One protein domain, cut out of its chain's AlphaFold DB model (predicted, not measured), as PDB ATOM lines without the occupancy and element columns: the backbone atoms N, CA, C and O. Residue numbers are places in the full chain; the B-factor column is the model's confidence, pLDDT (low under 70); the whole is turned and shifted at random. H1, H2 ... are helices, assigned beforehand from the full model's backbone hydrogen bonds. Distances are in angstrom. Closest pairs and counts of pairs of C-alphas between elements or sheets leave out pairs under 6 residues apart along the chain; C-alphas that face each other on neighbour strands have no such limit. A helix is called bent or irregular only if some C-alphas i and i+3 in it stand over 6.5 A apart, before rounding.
ATOM      1  N   TRP A  20      29.931 -31.428 -10.598       68.50
ATOM      2  CA  TRP A  20      29.583 -31.051 -11.977       68.50
ATOM      3  C   TRP A  20      30.817 -30.771 -12.854       68.50
ATOM      4  O   TRP A  20      30.883 -31.184 -14.009       68.50
ATOM      5  N   ALA A  21      31.840 -30.130 -12.279       65.06
ATOM      6  CA  ALA A  21      33.095 -29.844 -12.968       65.06
ATOM      7  C   ALA A  21      33.854 -31.113 -13.408       65.06
ATOM      8  O   ALA A  21      34.436 -31.117 -14.492       65.06
ATOM      9  N   SER A  22      33.833 -32.191 -12.613       65.56
ATOM     10  CA  SER A  22      34.467 -33.461 -12.989       65.56
ATOM     11  C   SER A  22      33.630 -34.238 -14.006       65.56
ATOM     12  O   SER A  22      34.205 -34.833 -14.911       65.56
ATOM     13  N   LEU A  23      32.297 -34.147 -13.944       71.69
ATOM     14  CA  LEU A  23      31.381 -34.677 -14.968       71.69
ATOM     15  C   LEU A  23      31.623 -34.038 -16.346       71.69
ATOM     16  O   LEU A  23      31.876 -34.734 -17.328       71.69
ATOM     17  N   VAL A  24      31.617 -32.703 -16.410       70.44
ATOM     18  CA  VAL A  24      31.869 -31.949 -17.652       70.44
ATOM     19  C   VAL A  24      33.315 -32.133 -18.128       70.44
ATOM     20  O   VAL A  24      33.565 -32.221 -19.330       70.44
ATOM     21  N   GLY A  25      34.269 -32.274 -17.204       66.31
ATOM     22  CA  GLY A  25      35.646 -32.660 -17.511       66.31
ATOM     23  C   GLY A  25      35.764 -34.066 -18.112       66.31
ATOM     24  O   GLY A  25      36.545 -34.261 -19.042       66.31
ATOM     25  N   GLY A  26      34.955 -35.022 -17.647       67.62
ATOM     26  CA  GLY A  26      34.878 -36.388 -18.170       67.62
ATOM     27  C   GLY A  26      34.393 -36.465 -19.620       67.62
ATOM     28  O   GLY A  26      34.850 -37.329 -20.366       67.62
ATOM     29  N   LEU A  27      33.582 -35.502 -20.084       68.12
ATOM     30  CA  LEU A  27      33.210 -35.388 -21.505       68.12
ATOM     31  C   LEU A  27      34.435 -35.237 -22.424       68.12
ATOM     32  O   LEU A  27      34.389 -35.638 -23.587       68.12
ATOM     33  N   ARG A  28      35.565 -34.737 -21.903       65.50
ATOM     34  CA  ARG A  28      36.836 -34.706 -22.641       65.50
ATOM     35  C   ARG A  28      37.334 -36.110 -22.994       65.50
ATOM     36  O   ARG A  28      37.876 -36.293 -24.081       65.50
ATOM     37  N   ALA A  29      37.144 -37.093 -22.110       64.06
ATOM     38  CA  ALA A  29      37.523 -38.484 -22.369       64.06
ATOM     39  C   ALA A  29      36.672 -39.112 -23.489       64.06
ATOM     40  O   ALA A  29      37.143 -39.990 -24.205       64.06
ATOM     41  N   LEU A  30      35.460 -38.593 -23.707       67.12
ATOM     42  CA  LEU A  30      34.547 -38.987 -24.784       67.12
ATOM     43  C   LEU A  30      34.829 -38.268 -26.122       67.12
ATOM     44  O   LEU A  30      33.971 -38.260 -27.000       67.12
ATOM     45  N   ARG A  31      36.019 -37.667 -26.300       67.88
ATOM     46  CA  ARG A  31      36.436 -36.917 -27.510       67.88
ATOM     47  C   ARG A  31      35.551 -35.710 -27.867       67.88
ATOM     48  O   ARG A  31      35.601 -35.221 -28.994       67.88
ATOM     49  N   VAL A  32      34.783 -35.174 -26.919       72.44
ATOM     50  CA  VAL A  32      34.001 -33.951 -27.147       72.44
ATOM     51  C   VAL A  32      34.948 -32.746 -27.329       72.44
ATOM     52  O   VAL A  32      35.881 -32.588 -26.532       72.44
ATOM     53  N   PRO A  33      34.733 -31.868 -28.335       77.50
ATOM     54  CA  PRO A  33      35.566 -30.683 -28.542       77.50
ATOM     55  C   PRO A  33      35.580 -29.757 -27.320       77.50
ATOM     56  O   PRO A  33      34.557 -29.544 -26.668       77.50
ATOM     57  N   GLN A  34      36.729 -29.139 -27.032       71.44
ATOM     58  CA  GLN A  34      36.909 -28.296 -25.839       71.44
ATOM     59  C   GLN A  34      35.931 -27.113 -25.767       71.44
ATOM     60  O   GLN A  34      35.556 -26.698 -24.669       71.44
ATOM     61  N   ALA A  35      35.481 -26.607 -26.917       77.25
ATOM     62  CA  ALA A  35      34.480 -25.549 -26.994       77.25
ATOM     63  C   ALA A  35      33.174 -25.933 -26.275       77.25
ATOM     64  O   ALA A  35      32.644 -25.133 -25.510       77.25
ATOM     65  N   PHE A  36      32.695 -27.173 -26.426       80.25
ATOM     66  CA  PHE A  36      31.480 -27.637 -25.745       80.25
ATOM     67  C   PHE A  36      31.655 -27.703 -24.229       80.25
ATOM     68  O   PHE A  36      30.765 -27.298 -23.486       80.25
ATOM     69  N   VAL A  37      32.815 -28.171 -23.762       78.75
ATOM     70  CA  VAL A  37      33.151 -28.241 -22.331       78.75
ATOM     71  C   VAL A  37      33.163 -26.839 -21.717       78.75
ATOM     72  O   VAL A  37      32.600 -26.630 -20.641       78.75
ATOM     73  N   LEU A  38      33.755 -25.864 -22.418       80.00
ATOM     74  CA  LEU A  38      33.746 -24.460 -22.005       80.00
ATOM     75  C   LEU A  38      32.318 -23.912 -21.945       80.00
ATOM     76  O   LEU A  38      31.933 -23.356 -20.918       80.00
ATOM     77  N   ILE A  39      31.536 -24.087 -23.014       85.06
ATOM     78  CA  ILE A  39      30.151 -23.602 -23.087       85.06
ATOM     79  C   ILE A  39      29.334 -24.182 -21.930       85.06
ATOM     80  O   ILE A  39      28.700 -23.430 -21.198       85.06
ATOM     81  N   LEU A  40      29.402 -25.494 -21.691       85.31
ATOM     82  CA  LEU A  40      28.698 -26.151 -20.583       85.31
ATOM     83  C   LEU A  40      29.143 -25.636 -19.207       85.31
ATOM     84  O   LEU A  40      28.303 -25.411 -18.333       85.31
ATOM     85  N   GLY A  41      30.445 -25.423 -19.011       83.38
ATOM     86  CA  GLY A  41      30.980 -24.869 -17.766       83.38
ATOM     87  C   GLY A  41      30.485 -23.444 -17.495       83.38
ATOM     88  O   GLY A  41      30.068 -23.133 -16.376       83.38
ATOM     89  N   MET A  42      30.476 -22.595 -18.523       85.19
ATOM     90  CA  MET A  42      29.976 -21.222 -18.426       85.19
ATOM     91  C   MET A  42      28.463 -21.188 -18.213       85.19
ATOM     92  O   MET A  42      27.998 -20.480 -17.321       85.19
ATOM     93  N   THR A  43      27.709 -22.019 -18.934       88.81
ATOM     94  CA  THR A  43      26.260 -22.174 -18.756       88.81
ATOM     95  C   THR A  43      25.912 -22.561 -17.325       88.81
ATOM     96  O   THR A  43      25.059 -21.916 -16.719       88.81
ATOM     97  N   TYR A  44      26.605 -23.543 -16.739       87.69
ATOM     98  CA  TYR A  44      26.390 -23.923 -15.339       87.69
ATOM     99  C   TYR A  44      26.586 -22.729 -14.402       87.69
ATOM    100  O   TYR A  44      25.700 -22.417 -13.612       87.69
ATOM    101  N   ARG A  45      27.701 -22.001 -14.537       86.94
ATOM    102  CA  ARG A  45      27.967 -20.801 -13.729       86.94
ATOM    103  C   ARG A  45      26.897 -19.718 -13.925       86.94
ATOM    104  O   ARG A  45      26.511 -19.068 -12.953       86.94
ATOM    105  N   TYR A  46      26.418 -19.520 -15.150       90.88
ATOM    106  CA  TYR A  46      25.400 -18.518 -15.472       90.88
ATOM    107  C   TYR A  46      24.018 -18.885 -14.937       90.88
ATOM    108  O   TYR A  46      23.311 -17.984 -14.495       90.88
ATOM    109  N   ILE A  47      23.650 -20.169 -14.891       91.75
ATOM    110  CA  ILE A  47      22.372 -20.607 -14.311       91.75
ATOM    111  C   ILE A  47      22.264 -20.164 -12.848       91.75
ATOM    112  O   ILE A  47      21.264 -19.552 -12.483       91.75
ATOM    113  N   PHE A  48      23.292 -20.387 -12.020       91.06
ATOM    114  CA  PHE A  48      23.249 -19.951 -10.614       91.06
ATOM    115  C   PHE A  48      23.190 -18.432 -10.473       91.06
ATOM    116  O   PHE A  48      22.447 -17.916  -9.640       91.06
ATOM    117  N   LEU A  49      23.946 -17.706 -11.298       92.69
ATOM    118  CA  LEU A  49      23.956 -16.246 -11.262       92.69
ATOM    119  C   LEU A  49      22.603 -15.647 -11.678       92.69
ATOM    120  O   LEU A  49      22.096 -14.736 -11.020       92.69
ATOM    121  N   LEU A  50      22.008 -16.158 -12.757       91.88
ATOM    122  CA  LEU A  50      20.698 -15.716 -13.233       91.88
ATOM    123  C   LEU A  50      19.593 -16.111 -12.257       91.88
ATOM    124  O   LEU A  50      18.686 -15.315 -12.038       91.88
ATOM    125  N   LEU A  51      19.692 -17.283 -11.628       93.88
ATOM    126  CA  LEU A  51      18.758 -17.709 -10.589       93.88
ATOM    127  C   LEU A  51      18.794 -16.765  -9.384       93.88
ATOM    128  O   LEU A  51      17.741 -16.350  -8.907       93.88
ATOM    129  N   HIS A  52      19.990 -16.386  -8.926       93.88
ATOM    130  CA  HIS A  52      20.145 -15.414  -7.846       93.88
ATOM    131  C   HIS A  52      19.541 -14.058  -8.229       93.88
ATOM    132  O   HIS A  52      18.695 -13.532  -7.514       93.88
ATOM    133  N   THR A  53      19.870 -13.565  -9.427       92.88
ATOM    134  CA  THR A  53      19.330 -12.301  -9.954       92.88
ATOM    135  C   THR A  53      17.803 -12.334 -10.054       92.88
ATOM    136  O   THR A  53      17.130 -11.376  -9.680       92.88
ATOM    137  N   ALA A  54      17.237 -13.438 -10.542       93.06
ATOM    138  CA  ALA A  54      15.796 -13.619 -10.631       93.06
ATOM    139  C   ALA A  54      15.161 -13.606  -9.236       93.06
ATOM    140  O   ALA A  54      14.181 -12.896  -9.018       93.06
ATOM    141  N   ASN A  55      15.738 -14.336  -8.279       94.19
ATOM    142  CA  ASN A  55      15.260 -14.371  -6.902       94.19
ATOM    143  C   ASN A  55      15.276 -12.978  -6.251       94.19
ATOM    144  O   ASN A  55      14.299 -12.593  -5.611       94.19
ATOM    145  N   ASP A  56      16.321 -12.186  -6.485       93.06
ATOM    146  CA  ASP A  56      16.399 -10.806  -5.998       93.06
ATOM    147  C   ASP A  56      15.305  -9.923  -6.610       93.06
ATOM    148  O   ASP A  56      14.685  -9.120  -5.911       93.06
ATOM    149  N   MET A  57      14.995 -10.106  -7.898       91.31
ATOM    150  CA  MET A  57      13.875  -9.417  -8.549       91.31
ATOM    151  C   MET A  57      12.528  -9.810  -7.926       91.31
ATOM    152  O   MET A  57      11.687  -8.936  -7.691       91.31
ATOM    153  N   PHE A  58      12.325 -11.094  -7.613       90.00
ATOM    154  CA  PHE A  58      11.130 -11.573  -6.910       90.00
ATOM    155  C   PHE A  58      11.021 -10.980  -5.499       90.00
ATOM    156  O   PHE A  58       9.949 -10.501  -5.119       90.00
ATOM    157  N   LEU A  59      12.117 -10.960  -4.736       90.88
ATOM    158  CA  LEU A  59      12.155 -10.391  -3.386       90.88
ATOM    159  C   LEU A  59      11.910  -8.878  -3.398       90.88
ATOM    160  O   LEU A  59      11.085  -8.382  -2.628       90.88
ATOM    161  N   ALA A  60      12.544  -8.146  -4.317       89.56
ATOM    162  CA  ALA A  60      12.323  -6.713  -4.495       89.56
ATOM    163  C   ALA A  60      10.867  -6.406  -4.870       89.56
ATOM    164  O   ALA A  60      10.277  -5.453  -4.355       89.56
ATOM    165  N   ARG A  61      10.251  -7.234  -5.727       85.94
ATOM    166  CA  ARG A  61       8.824  -7.112  -6.053       85.94
ATOM    167  C   ARG A  61       7.951  -7.348  -4.822       85.94
ATOM    168  O   ARG A  61       7.066  -6.542  -4.555       85.94
ATOM    169  N   LYS A  62       8.220  -8.414  -4.061       86.50
ATOM    170  CA  LYS A  62       7.485  -8.751  -2.831       86.50
ATOM    171  C   LYS A  62       7.584  -7.644  -1.778       86.50
ATOM    172  O   LYS A  62       6.621  -7.407  -1.066       86.50
ATOM    173  N   SER A  63       8.717  -6.945  -1.706       88.88
ATOM    174  CA  SER A  63       8.892  -5.796  -0.811       88.88
ATOM    175  C   SER A  63       8.096  -4.562  -1.251       88.88
ATOM    176  O   SER A  63       7.609  -3.829  -0.396       88.88
ATOM    177  N   ARG A  64       7.949  -4.322  -2.561       85.06
ATOM    178  CA  ARG A  64       7.228  -3.150  -3.095       85.06
ATOM    179  C   ARG A  64       5.713  -3.333  -3.144       85.06
ATOM    180  O   ARG A  64       4.992  -2.342  -3.139       85.06
ATOM    181  N   VAL A  65       5.226  -4.570  -3.235       79.19
ATOM    182  CA  VAL A  65       3.797  -4.854  -3.407       79.19
ATOM    183  C   VAL A  65       3.212  -5.446  -2.129       79.19
ATOM    184  O   VAL A  65       3.434  -6.612  -1.814       79.19
ATOM    185  N   VAL A  66       2.416  -4.645  -1.420       61.16
ATOM    186  CA  VAL A  66       1.600  -5.080  -0.279       61.16
ATOM    187  C   VAL A  66       0.159  -5.268  -0.773       61.16
ATOM    188  O   VAL A  66      -0.579  -4.296  -0.889       61.16
ATOM    189  N   GLY A  67      -0.249  -6.497  -1.119       66.69
ATOM    190  CA  GLY A  67      -1.647  -6.800  -1.482       66.69
ATOM    191  C   GLY A  67      -1.853  -7.797  -2.631       66.69
ATOM    192  O   GLY A  67      -0.902  -8.330  -3.200       66.69
ATOM    193  N   ARG A  68      -3.129  -8.070  -2.962       62.53
ATOM    194  CA  ARG A  68      -3.539  -8.975  -4.056       62.53
ATOM    195  C   ARG A  68      -3.285  -8.329  -5.421       62.53
ATOM    196  O   ARG A  68      -3.849  -7.286  -5.729       62.53
ATOM    197  N   ILE A  69      -2.482  -8.996  -6.245       69.31
ATOM    198  CA  ILE A  69      -2.157  -8.583  -7.616       69.31
ATOM    199  C   ILE A  69      -3.170  -9.202  -8.587       69.31
ATOM    200  O   ILE A  69      -3.574 -10.354  -8.421       69.31
ATOM    201  N   LYS A  70      -3.573  -8.457  -9.622       78.50
ATOM    202  CA  LYS A  70      -4.374  -9.000 -10.729       78.50
ATOM    203  C   LYS A  70      -3.507  -9.936 -11.582       78.50
ATOM    204  O   LYS A  70      -2.411  -9.562 -11.988       78.50
ATOM    205  N   GLY A  71      -4.010 -11.120 -11.940       79.25
ATOM    206  CA  GLY A  71      -3.238 -12.117 -12.708       79.25
ATOM    207  C   GLY A  71      -2.691 -11.623 -14.062       79.25
ATOM    208  O   GLY A  71      -1.685 -12.134 -14.545       79.25
ATOM    209  N   ALA A  72      -3.302 -10.594 -14.665       83.75
ATOM    210  CA  ALA A  72      -2.792  -9.955 -15.883       83.75
ATOM    211  C   ALA A  72      -1.492  -9.159 -15.642       83.75
ATOM    212  O   ALA A  72      -0.544  -9.275 -16.417       83.75
ATOM    213  N   GLU A  73      -1.413  -8.405 -14.542       84.12
ATOM    214  CA  GLU A  73      -0.211  -7.653 -14.154       84.12
ATOM    215  C   GLU A  73       0.934  -8.591 -13.764       84.12
ATOM    216  O   GLU A  73       2.103  -8.302 -14.014       84.12
ATOM    217  N   GLU A  74       0.607  -9.747 -13.185       85.31
ATOM    218  CA  GLU A  74       1.590 -10.781 -12.881       85.31
ATOM    219  C   GLU A  74       2.245 -11.351 -14.138       85.31
ATOM    220  O   GLU A  74       3.473 -11.399 -14.210       85.31
ATOM    221  N   ARG A  75       1.450 -11.706 -15.151       86.56
ATOM    222  CA  ARG A  75       1.974 -12.196 -16.436       86.56
ATOM    223  C   ARG A  75       2.842 -11.152 -17.135       86.56
ATOM    224  O   ARG A  75       3.912 -11.494 -17.634       86.56
ATOM    225  N   LEU A  76       2.419  -9.886 -17.120       88.62
ATOM    226  CA  LEU A  76       3.195  -8.785 -17.695       88.62
ATOM    227  C   LEU A  76       4.535  -8.602 -16.966       88.62
ATOM    228  O   LEU A  76       5.578  -8.457 -17.604       88.62
ATOM    229  N   TRP A  77       4.526  -8.664 -15.633       88.94
ATOM    230  CA  TRP A  77       5.745  -8.561 -14.832       88.94
ATOM    231  C   TRP A  77       6.702  -9.735 -15.067       88.94
ATOM    232  O   TRP A  77       7.910  -9.514 -15.161       88.94
ATOM    233  N   ILE A  78       6.189 -10.965 -15.197       89.62
ATOM    234  CA  ILE A  78       7.009 -12.143 -15.525       89.62
ATOM    235  C   ILE A  78       7.666 -11.950 -16.896       89.62
ATOM    236  O   ILE A  78       8.878 -12.121 -17.014       89.62
ATOM    237  N   GLY A  79       6.899 -11.526 -17.905       91.38
ATOM    238  CA  GLY A  79       7.427 -11.246 -19.242       91.38
ATOM    239  C   GLY A  79       8.532 -10.187 -19.224       91.38
ATOM    240  O   GLY A  79       9.611 -10.410 -19.773       91.38
ATOM    241  N   ASN A  80       8.314  -9.076 -18.512       90.19
ATOM    242  CA  ASN A  80       9.328  -8.034 -18.352       90.19
ATOM    243  C   ASN A  80      10.576  -8.554 -17.615       90.19
ATOM    244  O   ASN A  80      11.704  -8.277 -18.011       90.19
ATOM    245  N   SER A  81      10.388  -9.366 -16.573       91.38
ATOM    246  CA  SER A  81      11.497  -9.937 -15.803       91.38
ATOM    247  C   SER A  81      12.359 -10.876 -16.642       91.38
ATOM    248  O   SER A  81      13.585 -10.801 -16.577       91.38
ATOM    249  N   ILE A  82      11.734 -11.711 -17.477       93.31
ATOM    250  CA  ILE A  82      12.436 -12.572 -18.436       93.31
ATOM    251  C   ILE A  82      13.211 -11.719 -19.444       93.31
ATOM    252  O   ILE A  82      14.387 -11.986 -19.678       93.31
ATOM    253  N   GLY A  83      12.597 -10.664 -19.991       94.38
ATOM    254  CA  GLY A  83      13.269  -9.742 -20.913       94.38
ATOM    255  C   GLY A  83      14.504  -9.081 -20.293       94.38
ATOM    256  O   GLY A  83      15.577  -9.074 -20.897       94.38
ATOM    257  N   VAL A  84      14.392  -8.601 -19.051       92.88
ATOM    258  CA  VAL A  84      15.516  -8.013 -18.305       92.88
ATOM    259  C   VAL A  84      16.617  -9.044 -18.037       92.88
ATOM    260  O   VAL A  84      17.798  -8.730 -18.201       92.88
ATOM    261  N   LEU A  85      16.262 -10.273 -17.648       93.50
ATOM    262  CA  LEU A  85      17.226 -11.355 -17.423       93.50
ATOM    263  C   LEU A  85      17.960 -11.747 -18.711       93.50
ATOM    264  O   LEU A  85      19.173 -11.944 -18.668       93.50
ATOM    265  N   LEU A  86      17.256 -11.810 -19.845       93.94
ATOM    266  CA  LEU A  86      17.847 -12.075 -21.160       93.94
ATOM    267  C   LEU A  86      18.806 -10.961 -21.592       93.94
ATOM    268  O   LEU A  86      19.925 -11.241 -22.020       93.94
ATOM    269  N   GLY A  87      18.416  -9.695 -21.431       94.56
ATOM    270  CA  GLY A  87      19.305  -8.567 -21.727       94.56
ATOM    271  C   GLY A  87      20.566  -8.584 -20.854       94.56
ATOM    272  O   GLY A  87      21.680  -8.408 -21.351       94.56
ATOM    273  N   LYS A  88      20.408  -8.871 -19.555       91.94
ATOM    274  CA  LYS A  88      21.533  -9.011 -18.619       91.94
ATOM    275  C   LYS A  88      22.447 -10.181 -18.972       91.94
ATOM    276  O   LYS A  88      23.662 -10.013 -18.908       91.94
ATOM    277  N   SER A  89      21.902 -11.347 -19.326       92.00
ATOM    278  CA  SER A  89      22.715 -12.521 -19.665       92.00
ATOM    279  C   SER A  89      23.530 -12.296 -20.936       92.00
ATOM    280  O   SER A  89      24.708 -12.653 -20.964       92.00
ATOM    281  N   TYR A  90      22.950 -11.633 -21.940       93.06
ATOM    282  CA  TYR A  90      23.651 -11.276 -23.172       93.06
ATOM    283  C   TYR A  90      24.813 -10.318 -22.899       93.06
ATOM    284  O   TYR A  90      25.952 -10.591 -23.280       93.06
ATOM    285  N   HIS A  91      24.552  -9.239 -22.155       94.06
ATOM    286  CA  HIS A  91      25.586  -8.267 -21.808       94.06
ATOM    287  C   HIS A  91      26.697  -8.882 -20.945       94.06
ATOM    288  O   HIS A  91      27.878  -8.628 -21.168       94.06
ATOM    289  N   LEU A  92      26.335  -9.742 -19.990       91.44
ATOM    290  CA  LEU A  92      27.300 -10.471 -19.174       91.44
ATOM    291  C   LEU A  92      28.169 -11.411 -20.019       91.44
ATOM    292  O   LEU A  92      29.374 -11.481 -19.791       91.44
ATOM    293  N   SER A  93      27.570 -12.141 -20.964       90.06
ATOM    294  CA  SER A  93      28.310 -13.040 -21.853       90.06
ATOM    295  C   SER A  93      29.377 -12.280 -22.636       90.06
ATOM    296  O   SER A  93      30.514 -12.741 -22.715       90.06
ATOM    297  N   ASP A  94      29.031 -11.103 -23.158       91.50
ATOM    298  CA  ASP A  94      29.956 -10.250 -23.903       91.50
ATOM    299  C   ASP A  94      31.082  -9.704 -23.011       91.50
ATOM    300  O   ASP A  94      32.264  -9.870 -23.314       91.50
ATOM    301  N   GLN A  95      30.750  -9.174 -21.828       92.69
ATOM    302  CA  GLN A  95      31.755  -8.716 -20.860       92.69
ATOM    303  C   GLN A  95      32.724  -9.830 -20.446       92.69
ATOM    304  O   GLN A  95      33.934  -9.617 -20.344       92.69
ATOM    305  N   VAL A  96      32.201 -11.030 -20.189       90.38
ATOM    306  CA  VAL A  96      33.026 -12.175 -19.803       90.38
ATOM    307  C   VAL A  96      33.879 -12.644 -20.976       90.38
ATOM    308  O   VAL A  96      35.042 -12.981 -20.764       90.38
ATOM    309  N   TYR A  97      33.350 -12.622 -22.198       89.12
ATOM    310  CA  TYR A  97      34.123 -12.902 -23.402       89.12
ATOM    311  C   TYR A  97      35.283 -11.916 -23.570       89.12
ATOM    312  O   TYR A  97      36.433 -12.346 -23.676       89.12
ATOM    313  N   LEU A  98      35.023 -10.615 -23.474       90.75
ATOM    314  CA  LEU A  98      36.057  -9.580 -23.538       90.75
ATOM    315  C   LEU A  98      37.112  -9.755 -22.435       90.75
ATOM    316  O   LEU A  98      38.310  -9.666 -22.705       90.75
ATOM    317  N   ALA A  99      36.695 -10.094 -21.213       90.25
ATOM    318  CA  ALA A  99      37.608 -10.388 -20.107       90.25
ATOM    319  C   ALA A  99      38.423 -11.680 -20.314       90.25
ATOM    320  O   ALA A  99      39.534 -11.810 -19.794       90.25
ATOM    321  N   MET A 100      37.888 -12.665 -21.043       88.25
ATOM    322  CA  MET A 100      38.649 -13.846 -21.451       88.25
ATOM    323  C   MET A 100      39.704 -13.454 -22.488       88.25
ATOM    324  O   MET A 100      40.875 -13.800 -22.320       88.25
ATOM    325  N   VAL A 101      39.320 -12.688 -23.511       88.44
ATOM    326  CA  VAL A 101      40.234 -12.208 -24.559       88.44
ATOM    327  C   VAL A 101      41.366 -11.375 -23.957       88.44
ATOM    328  O   VAL A 101      42.532 -11.636 -24.255       88.44
ATOM    329  N   SER A 102      41.066 -10.461 -23.029       88.94
ATOM    330  CA  SER A 102      42.083  -9.630 -22.365       88.94
ATOM    331  C   SER A 102      43.073 -10.437 -21.515       88.94
ATOM    332  O   SER A 102      44.214 -10.022 -21.332       88.94
ATOM    333  N   ARG A 103      42.665 -11.608 -21.010       85.12
ATOM    334  CA  ARG A 103      43.530 -12.559 -20.286       85.12
ATOM    335  C   ARG A 103      44.309 -13.499 -21.215       85.12
ATOM    336  O   ARG A 103      44.997 -14.394 -20.729       85.12
ATOM    337  N   GLY A 104      44.216 -13.309 -22.532       81.25
ATOM    338  CA  GLY A 104      44.937 -14.099 -23.528       81.25
ATOM    339  C   GLY A 104      44.181 -15.332 -24.026       81.25
ATOM    340  O   GLY A 104      44.811 -16.313 -24.423       81.25
ATOM    341  N   PHE A 105      42.845 -15.320 -24.004       78.56
ATOM    342  CA  PHE A 105      42.041 -16.398 -24.584       78.56
ATOM    343  C   PHE A 105      42.252 -16.489 -26.103       78.56
ATOM    344  O   PHE A 105      41.891 -15.582 -26.846       78.56
ATOM    345  N   ARG A 106      42.829 -17.605 -26.568       70.94
ATOM    346  CA  ARG A 106      43.138 -17.873 -27.988       70.94
ATOM    347  C   ARG A 106      42.139 -18.824 -28.667       70.94
ATOM    348  O   ARG A 106      42.491 -19.493 -29.627       70.94
ATOM    349  N   GLY A 107      40.916 -18.944 -28.145       64.94
ATOM    350  CA  GLY A 107      39.918 -19.914 -28.631       64.94
ATOM    351  C   GLY A 107      40.039 -21.310 -28.010       64.94
ATOM    352  O   GLY A 107      39.095 -22.092 -28.062       64.94
ATOM    353  N   GLU A 108      41.151 -21.596 -27.330       59.31
ATOM    354  CA  GLU A 108      41.324 -22.796 -26.516       59.31
ATOM    355  C   GLU A 108      41.178 -22.451 -25.034       59.31
ATOM    356  O   GLU A 108      42.012 -21.764 -24.434       59.31
ATOM    357  N   ALA A 109      40.109 -22.950 -24.414       54.97
ATOM    358  CA  ALA A 109      39.990 -22.943 -22.967       54.97
ATOM    359  C   ALA A 109      40.976 -23.955 -22.379       54.97
ATOM    360  O   ALA A 109      40.639 -25.123 -22.165       54.97
ATOM    361  N   LYS A 110      42.200 -23.505 -22.080       52.72
ATOM    362  CA  LYS A 110      43.110 -24.260 -21.214       52.72
ATOM    363  C   LYS A 110      42.394 -24.502 -19.889       52.72
ATOM    364  O   LYS A 110      42.206 -23.585 -19.093       52.72
ATOM    365  N   ALA A 111      41.960 -25.738 -19.662       52.41
ATOM    366  CA  ALA A 111      41.414 -26.116 -18.371       52.41
ATOM    367  C   ALA A 111      42.501 -25.926 -17.314       52.41
ATOM    368  O   ALA A 111      43.516 -26.615 -17.329       52.41
ATOM    369  N   LEU A 112      42.258 -24.993 -16.396       47.25
ATOM    370  CA  LEU A 112      43.113 -24.711 -15.242       47.25
ATOM    371  C   LEU A 112      43.245 -25.902 -14.282       47.25
ATOM    372  O   LEU A 112      44.098 -25.883 -13.405       47.25
ATOM    373  N   GLN A 113      42.433 -26.946 -14.450       45.84
ATOM    374  CA  GLN A 113      42.584 -28.195 -13.720       45.84
ATOM    375  C   GLN A 113      42.859 -29.335 -14.700       45.84
ATOM    376  O   GLN A 113      41.958 -29.723 -15.453       45.84
ATOM    377  N   PRO A 114      44.078 -29.907 -14.713       47.97
ATOM    378  CA  PRO A 114      44.220 -31.269 -15.195       47.97
ATOM    379  C   PRO A 114      43.299 -32.142 -14.336       47.97
ATOM    380  O   PRO A 114      43.339 -32.053 -13.107       47.97
ATOM    381  N   LEU A 115      42.453 -32.965 -14.966       52.34
ATOM    382  CA  LEU A 115      41.789 -34.060 -14.264       52.34
ATOM    383  C   LEU A 115      42.902 -34.992 -13.770       52.34
ATOM    384  O   LEU A 115      43.359 -35.870 -14.498       52.34
ATOM    385  N   ARG A 116      43.412 -34.751 -12.561       43.81
ATOM    386  CA  ARG A 116      44.268 -35.707 -11.870       43.81
ATOM    387  C   ARG A 116      43.353 -36.828 -11.398       43.81
ATOM    388  O   ARG A 116      42.733 -36.691 -10.351       43.81
TER     389      ARG A 116
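Overview. This is residues 20 to 116 of the 140 residues of the protein "Cobalt ECF transporter T component CbiQ" of Anaerolineae bacterium (UniProt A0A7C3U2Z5). What does this model look like at first sight? It is a long helical hairpin whose two long helices, H2 and H3, cross near their middles as an X, while the short H1 folds back beside the first part of H2. The loop between H2 and H3, with the adjoining helix ends, sticks out at one end as residues 62 to 76, and at the other end the tail, residues 103 to 116, runs from the end of H3 back toward H1. What is it made of, and how large is it? The printed part has 97 residues, with three named helices in the order H1, H2, H3 and no named strand, and its class is all helix. It is only just loose, close to extended, with a radius of gyration of the C-alphas of 18.5 A, and its C-alphas span 55 by 28 by 19 A.

Along the chain. Where does the first helix lie? H1 is residues 20 to 26, Trp 20 to Gly 26, and begins at C-alpha 20, at (29.583, -31.051, -11.977). From first to last C-alpha it measures 9.7 A. Where does the second helix run? H2 is residues 34 to 64 and measures 45.1 A from first to last C-alpha. It begins at C-alpha 34, at (36.909, -28.296, -25.839), and ends at C-alpha 64, at (7.228, -3.150, -3.095). And the third? H3 is residues 71 to 102, the longest helix with 32 residues, and measures 46.4 A. It ends at C-alpha 102, at (42.083, -9.630, -22.365).

Arrangement. How does H1 stand to H2? They touch, and the closest C-alphas are those of Val 24 and Val 37, 6.1 A apart. They form a helical hairpin, running opposite ways at a shallow tilt of 14 degrees, and H2 touches H1 with residues 37 to 41 alone. How does H2 stand to H3? They touch and run opposite ways at a steep tilt of 41 degrees, as a second helical hairpin; their centres are 9.5 A apart. The closest C-alphas are those of Leu 50 and Leu 85, 7.0 A apart; H2 touches H3 with residues 46 to 57 alone, and H3 touches H2 with residues 81 to 89 alone. Which helices stay apart? H1 and H3 are apart, with no C-alpha of the one within 8 A of the other. What do the backbone N and O atoms show? In H1 and H3 every O i to N i+4 pair is within hydrogen-bond range, and in H2 26 of 27 are; none of the three helices is bent or irregular.

Size, cuts and confidence. How far does the whole reach? The two C-alphas farthest apart are those of Lys 70 and Arg 116, at 55.5 A, while the first and last printed C-alphas, those of Trp 20 and Arg 116, are 15.4 A apart. Without residues 62 to 76, which stand free, the body has 82 residues and spans 46 by 27 by 17 A. Is the printed part whole, and how long are its links? The printed part has no cut; the link from H1 to H2, with 7 residues, and the link from H2 to H3, with 6, are both short. After H3, residues 103 to 116 are a long stretch with no named element, and their C-alphas lie 18 to 27 A from the mean of all C-alphas. Where is the model's confidence low? The mean pLDDT of the printed part is 80.6, and 24 residues are under 70, namely residues 20 to 22, 25 to 31, 66 to 69 and 107 to 116. The mean is 68 for H1, 88 for H2 and 90 for H3.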